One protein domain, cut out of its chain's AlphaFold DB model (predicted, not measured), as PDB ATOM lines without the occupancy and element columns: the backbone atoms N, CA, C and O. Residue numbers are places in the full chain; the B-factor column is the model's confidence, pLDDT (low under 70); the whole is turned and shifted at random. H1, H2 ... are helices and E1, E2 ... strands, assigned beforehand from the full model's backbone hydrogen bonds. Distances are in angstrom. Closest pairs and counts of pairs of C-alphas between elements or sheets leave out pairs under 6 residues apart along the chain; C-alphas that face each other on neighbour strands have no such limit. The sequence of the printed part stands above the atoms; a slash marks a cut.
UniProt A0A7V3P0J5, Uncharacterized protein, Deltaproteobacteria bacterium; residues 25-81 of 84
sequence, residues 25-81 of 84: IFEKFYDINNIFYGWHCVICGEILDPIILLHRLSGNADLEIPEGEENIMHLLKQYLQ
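Overview. This is residues 25 to 81 of the 84 residues of an uncharacterized protein of Deltaproteobacteria bacterium (UniProt A0A7V3P0J5). A two-stranded hairpin, E1 and E2, stands at one end of the domain, and two helices, H1 and H2, lie side by side at the other, running the same way. The chain folds back after E2, where residues 47 to 48 pair briefly with residues 39 to 40 of E2, and then leads into H1, whose first residues come near that strand. The printed part has 57 residues, with two named strands and two named helices in the order E1, E2, H1, H2; the sheet, in the order E1 - E2, is antiparallel, and the class is mixed, helices and strands. The whole is only just compact, close to loose, with a radius of gyration of the C-alphas of 11.9 A and a rounded outline of 28 by 26 by 20 A.

Along the chain. E1 is residues 25 to 30, 15.7 A from first to last C-alpha, and begins at C-alpha 25, at (-38.185, 17.841, -32.282). E2 is residues 35 to 41 and measures 18.1 A. H1 is residues 50 to 58, 12.1 A long, with C-alpha 50 at (-27.078, 17.400, -37.393). H2 is residues 69 to 80, 16.1 A long, and ends at C-alpha 80, at (-25.179, 18.943, -26.504).

Arrangement. E1 and E2 form a hairpin of antiparallel neighbour strands, with 141 degrees between their N-to-C directions. The C-alphas of Phe 26 and Trp 39 face each other at 4.5 A. N 27 and O 38 are within hydrogen-bond range at 2.9 A, and N 29 and O 36 at 2.8 A. The short pairing of residues 39 to 40 of E2 with residues 47 to 48 is antiparallel. The closest C-alphas of E2 and H1 are those of Gly 38 and Pro 50, 5.9 A apart. H1 and H2 touch; their closest C-alphas, those of Leu 54 and Leu 76, are 6.4 A apart. Their lines stand at a shallow tilt of 33 degrees, only just short of steep, and they run the same way. The closest C-alphas of E2 and H2, those of Phe 36 and Glu 69, are 7.8 A apart. E1 is apart from H1 and from H2. In H1 and H2 every O i to N i+4 pair is within hydrogen-bond range.

Size, cuts and confidence. The two C-alphas farthest apart, those of Ile 32 and Gln 81, are 32.6 A from each other. The printed part, residues 25 to 81, has no cut. The link from E1 to E2 is tight, with 4 residues, and the links from E2 to H1 and from H1 to H2 are short, with 8 and 10 residues. The mean pLDDT of the printed part is 85.1, and residue 81 is the one printed residue under 70.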
ATOM      1  N   ILE A  25     -38.161  19.262 -32.638       90.25
ATOM      2  CA  ILE A  25     -38.185  17.841 -32.282       90.25
ATOM      3  C   ILE A  25     -37.178  17.092 -33.147       90.25
ATOM      4  O   ILE A  25     -36.927  17.493 -34.275       90.25
ATOM      5  N   PHE A  26     -36.585  16.029 -32.616       88.44
ATOM      6  CA  PHE A  26     -35.677  15.187 -33.386       88.44
ATOM      7  C   PHE A  26     -36.492  14.116 -34.115       88.44
ATOM      8  O   PHE A  26     -37.172  13.321 -33.465       88.44
ATOM      9  N   GLU A  27     -36.460  14.130 -35.444       88.38
ATOM     10  CA  GLU A  27     -37.318  13.313 -36.304       88.38
ATOM     11  C   GLU A  27     -36.498  12.622 -37.401       88.38
ATOM     12  O   GLU A  27     -35.420  13.083 -37.784       88.38
ATOM     13  N   LYS A  28     -37.007  11.481 -37.872       88.56
ATOM     14  CA  LYS A  28     -36.431  10.707 -38.970       88.56
ATOM     15  C   LYS A  28     -37.080  11.128 -40.284       88.56
ATOM     16  O   LYS A  28     -38.296  11.034 -40.423       88.56
ATOM     17  N   PHE A  29     -36.263  11.521 -41.246       88.25
ATOM     18  CA  PHE A  29     -36.677  11.919 -42.580       88.25
ATOM     19  C   PHE A  29     -36.358  10.829 -43.599       88.25
ATOM     20  O   PHE A  29     -35.342  10.136 -43.505       88.25
ATOM     21  N   TYR A  30     -37.253  10.694 -44.574       88.38
ATOM     22  CA  TYR A  30     -37.134   9.768 -45.691       88.38
ATOM     23  C   TYR A  30     -37.042  10.583 -46.975       88.38
ATOM     24  O   TYR A  30     -37.981  11.298 -47.323       88.38
ATOM     25  N   ASP A  31     -35.913  10.477 -47.657       84.25
ATOM     26  CA  ASP A  31     -35.691  10.999 -48.999       84.25
ATOM     27  C   ASP A  31     -35.596   9.828 -49.995       84.25
ATOM     28  O   ASP A  31     -35.478   8.666 -49.604       84.25
ATOM     29  N   ILE A  32     -35.651  10.124 -51.293       86.06
ATOM     30  CA  ILE A  32     -35.756   9.150 -52.391       86.06
ATOM     31  C   ILE A  32     -34.653   8.081 -52.324       86.06
ATOM     32  O   ILE A  32     -34.904   6.926 -52.657       86.06
ATOM     33  N   ASN A  33     -33.450   8.449 -51.868       82.62
ATOM     34  CA  ASN A  33     -32.299   7.545 -51.773       82.62
ATOM     35  C   ASN A  33     -31.628   7.529 -50.397       82.62
ATOM     36  O   ASN A  33     -30.654   6.805 -50.219       82.62
ATOM     37  N   ASN A  34     -32.104   8.329 -49.441       79.31
ATOM     38  CA  ASN A  34     -31.426   8.522 -48.167       79.31
ATOM     39  C   ASN A  34     -32.417   8.602 -47.017       79.31
ATOM     40  O   ASN A  34     -33.524   9.121 -47.135       79.31
ATOM     41  N   ILE A  35     -31.978   8.109 -45.874       83.62
ATOM     42  CA  ILE A  35     -32.647   8.296 -44.601       83.62
ATOM     43  C   ILE A  35     -31.709   9.162 -43.778       83.62
ATOM     44  O   ILE A  35     -30.510   8.926 -43.783       83.62
ATOM     45  N   PHE A  36     -32.234  10.178 -43.106       83.94
ATOM     46  CA  PHE A  36     -31.432  10.987 -42.198       83.94
ATOM     47  C   PHE A  36     -32.266  11.411 -41.001       83.94
ATOM     48  O   PHE A  36     -33.497  11.410 -41.038       83.94
ATOM     49  N   TYR A  37     -31.598  11.774 -39.915       86.12
ATOM     50  CA  TYR A  37     -32.254  12.354 -38.755       86.12
ATOM     51  C   TYR A  37     -31.966  13.847 -38.694       86.12
ATOM     52  O   TYR A  37     -30.874  14.281 -39.041       86.12
ATOM     53  N   GLY A  38     -32.927  14.638 -38.232       89.06
ATOM     54  CA  GLY A  38     -32.762  16.083 -38.120       89.06
ATOM     55  C   GLY A  38     -33.702  16.695 -37.095       89.06
ATOM     56  O   GLY A  38     -34.635  16.056 -36.608       89.06
ATOM     57  N   TRP A  39     -33.459  17.958 -36.758       90.38
ATOM     58  CA  TRP A  39     -34.355  18.730 -35.906       90.38
ATOM     59  C   TRP A  39     -35.420  19.409 -36.755       90.38
ATOM     60  O   TRP A  39     -35.121  20.313 -37.529       90.38
ATOM     61  N   HIS A  40     -36.668  19.007 -36.572       92.44
ATOM     62  CA  HIS A  40     -37.834  19.558 -37.239       92.44
ATOM     63  C   HIS A  40     -38.527  20.594 -36.354       92.44
ATOM     64  O   HIS A  40     -38.884  20.314 -35.205       92.44
ATOM     65  N   CYS A  41     -38.754  21.799 -36.867       93.38
ATOM     66  CA  CYS A  41     -39.596  22.778 -36.196       93.38
ATOM     67  C   CYS A  41     -41.079  22.519 -36.482       93.38
ATOM     68  O   CYS A  41     -41.568  22.816 -37.568       93.38
ATOM     69  N   VAL A  42     -41.831  22.123 -35.455       92.94
ATOM     70  CA  VAL A  42     -43.278  21.845 -35.560       92.94
ATOM     71  C   VAL A  42     -44.152  23.085 -35.798       92.94
ATOM     72  O   VAL A  42     -45.362  22.964 -35.945       92.94
ATOM     73  N   ILE A  43     -43.560  24.284 -35.791       94.69
ATOM     74  CA  ILE A  43     -44.280  25.553 -35.973       94.69
ATOM     75  C   ILE A  43     -44.135  26.091 -37.399       94.69
ATOM     76  O   ILE A  43     -45.106  26.583 -37.959       94.69
ATOM     77  N   CYS A  44     -42.931  26.036 -37.978       95.31
ATOM     78  CA  CYS A  44     -42.658  26.629 -39.295       95.31
ATOM     79  C   CYS A  44     -42.131  25.640 -40.342       95.31
ATOM     80  O   CYS A  44     -41.906  26.046 -41.478       95.31
ATOM     81  N   GLY A  45     -41.910  24.376 -39.972       91.62
ATOM     82  CA  GLY A  45     -41.397  23.346 -40.873       91.62
ATOM     83  C   GLY A  45     -39.898  23.440 -41.167       91.62
ATOM     84  O   GLY A  45     -39.401  22.708 -42.013       91.62
ATOM     85  N   GLU A  46     -39.154  24.332 -40.503       91.88
ATOM     86  CA  GLU A  46     -37.703  24.412 -40.697       91.88
ATOM     87  C   GLU A  46     -37.010  23.145 -40.181       91.88
ATOM     88  O   GLU A  46     -37.257  22.709 -39.054       91.88
ATOM     89  N   ILE A  47     -36.131  22.578 -41.008       90.00
ATOM     90  CA  ILE A  47     -35.349  21.382 -40.699       90.00
ATOM     91  C   ILE A  47     -33.895  21.803 -40.497       90.00
ATOM     92  O   ILE A  47     -33.316  22.491 -41.338       90.00
ATOM     93  N   LEU A  48     -33.304  21.398 -39.375       87.88
ATOM     94  CA  LEU A  48     -31.892  21.592 -39.082       87.88
ATOM     95  C   LEU A  48     -31.173  20.249 -39.070       87.88
ATOM     96  O   LEU A  48     -31.475  19.369 -38.262       87.88
ATOM     97  N   ASP A  49     -30.205  20.136 -39.965       86.88
ATOM     98  CA  ASP A  49     -29.361  18.963 -40.104       86.88
ATOM     99  C   ASP A  49     -28.338  18.849 -38.945       86.88
ATOM    100  O   ASP A  49     -27.851  19.876 -38.445       86.88
ATOM    101  N   PRO A  50     -27.994  17.625 -38.502       84.75
ATOM    102  CA  PRO A  50     -27.078  17.400 -37.393       84.75
ATOM    103  C   PRO A  50     -25.643  17.878 -37.650       84.75
ATOM    104  O   PRO A  50     -24.990  18.389 -36.741       84.75
ATOM    105  N   ILE A  51     -25.164  17.787 -38.885       85.75
ATOM    106  CA  ILE A  51     -23.850  18.280 -39.294       85.75
ATOM    107  C   ILE A  51     -23.842  19.807 -39.267       85.75
ATOM    108  O   ILE A  51     -22.924  20.417 -38.716       85.75
ATOM    109  N   ILE A  52     -24.885  20.449 -39.802       85.00
ATOM    110  CA  ILE A  52     -25.019  21.914 -39.737       85.00
ATOM    111  C   ILE A  52     -25.049  22.382 -38.277       85.00
ATOM    112  O   ILE A  52     -24.431  23.391 -37.929       85.00
ATOM    113  N   LEU A  53     -25.745  21.647 -37.407       83.69
ATOM    114  CA  LEU A  53     -25.771  21.934 -35.979       83.69
ATOM    115  C   LEU A  53     -24.378  21.802 -35.342       83.69
ATOM    116  O   LEU A  53     -23.986  22.699 -34.602       83.69
ATOM    117  N   LEU A  54     -23.610  20.753 -35.651       84.50
ATOM    118  CA  LEU A  54     -22.238  20.578 -35.148       84.50
ATOM    119  C   LEU A  54     -21.320  21.744 -35.517       84.50
ATOM    120  O   LEU A  54     -20.594  22.248 -34.661       84.50
ATOM    121  N   HIS A  55     -21.378  22.220 -36.759       83.81
ATOM    122  CA  HIS A  55     -20.586  23.377 -37.183       83.81
ATOM    123  C   HIS A  55     -20.985  24.648 -36.422       83.81
ATOM    124  O   HIS A  55     -20.130  25.418 -35.991       83.81
ATOM    125  N   ARG A  56     -22.289  24.846 -36.181       83.00
ATOM    126  CA  ARG A  56     -22.783  25.979 -35.381       83.00
ATOM    127  C   ARG A  56     -22.369  25.890 -33.912       83.00
ATOM    128  O   ARG A  56     -22.060  26.917 -33.321       83.00
ATOM    129  N   LEU A  57     -22.379  24.690 -33.328       80.81
ATOM    130  CA  LEU A  57     -22.022  24.470 -31.922       80.81
ATOM    131  C   LEU A  57     -20.512  24.537 -31.682       80.81
ATOM    132  O   LEU A  57     -20.082  25.070 -30.663       80.81
ATOM    133  N   SER A  58     -19.711  23.996 -32.597       82.94
ATOM    134  CA  SER A  58     -18.252  24.014 -32.479       82.94
ATOM    135  C   SER A  58     -17.657  25.394 -32.743       82.94
ATOM    136  O   SER A  58     -16.616  25.718 -32.176       82.94
ATOM    137  N   GLY A  59     -18.296  26.201 -33.603       80.69
ATOM    138  CA  GLY A  59     -17.730  27.465 -34.076       80.69
ATOM    139  C   GLY A  59     -16.455  27.279 -34.907       80.69
ATOM    140  O   GLY A  59     -15.746  28.253 -35.149       80.69
ATOM    141  N   ASN A  60     -16.159  26.044 -35.324       80.75
ATOM    142  CA  ASN A  60     -14.983  25.685 -36.099       80.75
ATOM    143  C   ASN A  60     -15.420  25.194 -37.485       80.75
ATOM    144  O   ASN A  60     -16.107  24.180 -37.599       80.75
ATOM    145  N   ALA A  61     -15.028  25.927 -38.529       77.06
ATOM    146  CA  ALA A  61     -15.301  25.550 -39.915       77.06
ATOM    147  C   ALA A  61     -14.482  24.329 -40.366       77.06
ATOM    148  O   ALA A  61     -14.897  23.636 -41.288       77.06
ATOM    149  N   ASP A  62     -13.374  24.045 -39.679       83.44
ATOM    150  CA  ASP A  62     -12.468  22.931 -39.959       83.44
ATOM    151  C   ASP A  62     -12.787  21.699 -39.092       83.44
ATOM    152  O   ASP A  62     -11.937  20.835 -38.881       83.44
ATOM    153  N   LEU A  63     -13.993  21.622 -38.512       83.06
ATOM    154  CA  LEU A  63     -14.403  20.452 -37.742       83.06
ATOM    155  C   LEU A  63     -14.516  19.237 -38.671       83.06
ATOM    156  O   LEU A  63     -15.412  19.165 -39.509       83.06
ATOM    157  N   GLU A  64     -13.647  18.249 -38.470       84.62
ATOM    158  CA  GLU A  64     -13.764  16.954 -39.136       84.62
ATOM    159  C   GLU A  64     -15.011  16.221 -38.626       84.62
ATOM    160  O   GLU A  64     -15.111  15.832 -37.458       84.62
ATOM    161  N   ILE A  65     -15.994  16.055 -39.511       83.56
ATOM    162  CA  ILE A  65     -17.225  15.327 -39.217       83.56
ATOM    163  C   ILE A  65     -16.992  13.852 -39.552       83.56
ATOM    164  O   ILE A  65     -16.644  13.547 -40.694       83.56
ATOM    165  N   PRO A  66     -17.185  12.927 -38.596       83.69
ATOM    166  CA  PRO A  66     -16.987  11.512 -38.858       83.69
ATOM    167  C   PRO A  66     -18.027  10.988 -39.853       83.69
ATOM    168  O   PRO A  66     -19.180  11.422 -39.859       83.69
ATOM    169  N   GLU A  67     -17.632  10.004 -40.656       80.50
ATOM    170  CA  GLU A  67     -18.554   9.291 -41.538       80.50
ATOM    171  C   GLU A  67     -19.461   8.343 -40.731       80.50
ATOM    172  O   GLU A  67     -19.037   7.708 -39.760       80.50
ATOM    173  N   GLY A  68     -20.723   8.231 -41.154       82.31
ATOM    174  CA  GLY A  68     -21.724   7.350 -40.550       82.31
ATOM    175  C   GLY A  68     -22.608   8.026 -39.497       82.31
ATOM    176  O   GLY A  68     -22.142   8.733 -38.603       82.31
ATOM    177  N   GLU A  69     -23.916   7.763 -39.579       79.81
ATOM    178  CA  GLU A  69     -24.939   8.396 -38.732       79.81
ATOM    179  C   GLU A  69     -24.686   8.202 -37.231       79.81
ATOM    180  O   GLU A  69     -24.823   9.145 -36.452       79.81
ATOM    181  N   GLU A  70     -24.289   6.999 -36.809       83.50
ATOM    182  CA  GLU A  70     -24.053   6.690 -35.394       83.50
ATOM    183  C   GLU A  70     -22.925   7.548 -34.803       83.50
ATOM    184  O   GLU A  70     -23.070   8.098 -33.706       83.50
ATOM    185  N   ASN A  71     -21.844   7.734 -35.562       86.56
ATOM    186  CA  ASN A  71     -20.699   8.539 -35.148       86.56
ATOM    187  C   ASN A  71     -21.067  10.025 -35.059       86.56
ATOM    188  O   ASN A  71     -20.736  10.682 -34.069       86.56
ATOM    189  N   ILE A  72     -21.812  10.541 -36.045       86.19
ATOM    190  CA  ILE A  72     -22.316  11.924 -36.049       86.19
ATOM    191  C   ILE A  72     -23.205  12.160 -34.823       86.19
ATOM    192  O   ILE A  72     -23.044  13.151 -34.108       86.19
ATOM    193  N   MET A  73     -24.106  11.222 -34.526       83.12
ATOM    194  CA  MET A  73     -24.992  11.311 -33.366       83.12
ATOM    195  C   MET A  73     -24.245  11.210 -32.036       83.12
ATOM    196  O   MET A  73     -24.612  11.892 -31.076       83.12
ATOM    197  N   HIS A  74     -23.196  10.388 -31.956       85.38
ATOM    198  CA  HIS A  74     -22.330  10.336 -30.784       85.38
ATOM    199  C   HIS A  74     -21.609  11.674 -30.569       85.38
ATOM    200  O   HIS A  74     -21.635  12.209 -29.460       85.38
ATOM    201  N   LEU A  75     -21.043  12.252 -31.631       84.69
ATOM    202  CA  LEU A  75     -20.372  13.550 -31.579       84.69
ATOM    203  C   LEU A  75     -21.338  14.661 -31.150       84.69
ATOM    204  O   LEU A  75     -21.040  15.436 -30.245       84.69
ATOM    205  N   LEU A  76     -22.545  14.697 -31.711       84.06
ATOM    206  CA  LEU A  76     -23.585  15.650 -31.311       84.06
ATOM    207  C   LEU A  76     -23.960  15.556 -29.851       84.06
ATOM    208  O   LEU A  76     -24.119  16.588 -29.202       84.06
ATOM    209  N   LYS A  77     -24.089  14.337 -29.320       83.00
ATOM    210  CA  LYS A  77     -24.321  14.161 -27.887       83.00
ATOM    211  C   LYS A  77     -23.215  14.851 -27.097       83.00
ATOM    212  O   LYS A  77     -23.553  15.593 -26.190       83.00
ATOM    213  N   GLN A  78     -21.943  14.708 -27.465       83.69
ATOM    214  CA  GLN A  78     -20.841  15.377 -26.759       83.69
ATOM    215  C   GLN A  78     -20.946  16.912 -26.778       83.69
ATOM    216  O   GLN A  78     -20.638  17.545 -25.773       83.69
ATOM    217  N   TYR A  79     -21.411  17.513 -27.880       76.69
ATOM    218  CA  TYR A  79     -21.613  18.968 -27.973       76.69
ATOM    219  C   TYR A  79     -22.886  19.465 -27.272       76.69
ATOM    220  O   TYR A  79     -22.941  20.615 -26.842       76.69
ATOM    221  N   LEU A  80     -23.913  18.618 -27.166       76.94
ATOM    222  CA  LEU A  80     -25.179  18.943 -26.504       76.94
ATOM    223  C   LEU A  80     -25.169  18.623 -25.002       76.94
ATOM    224  O   LEU A  80     -25.985  19.167 -24.259       76.94
ATOM    225  N   GLN A  81     -24.280  17.737 -24.544       67.06
ATOM    226  CA  GLN A  81     -24.123  17.424 -23.127       67.06
ATOM    227  C   GLN A  81     -23.431  18.598 -22.415       67.06
ATOM    228  O   GLN A  81     -22.440  19.136 -22.916       67.06
TER     229      GLN A  81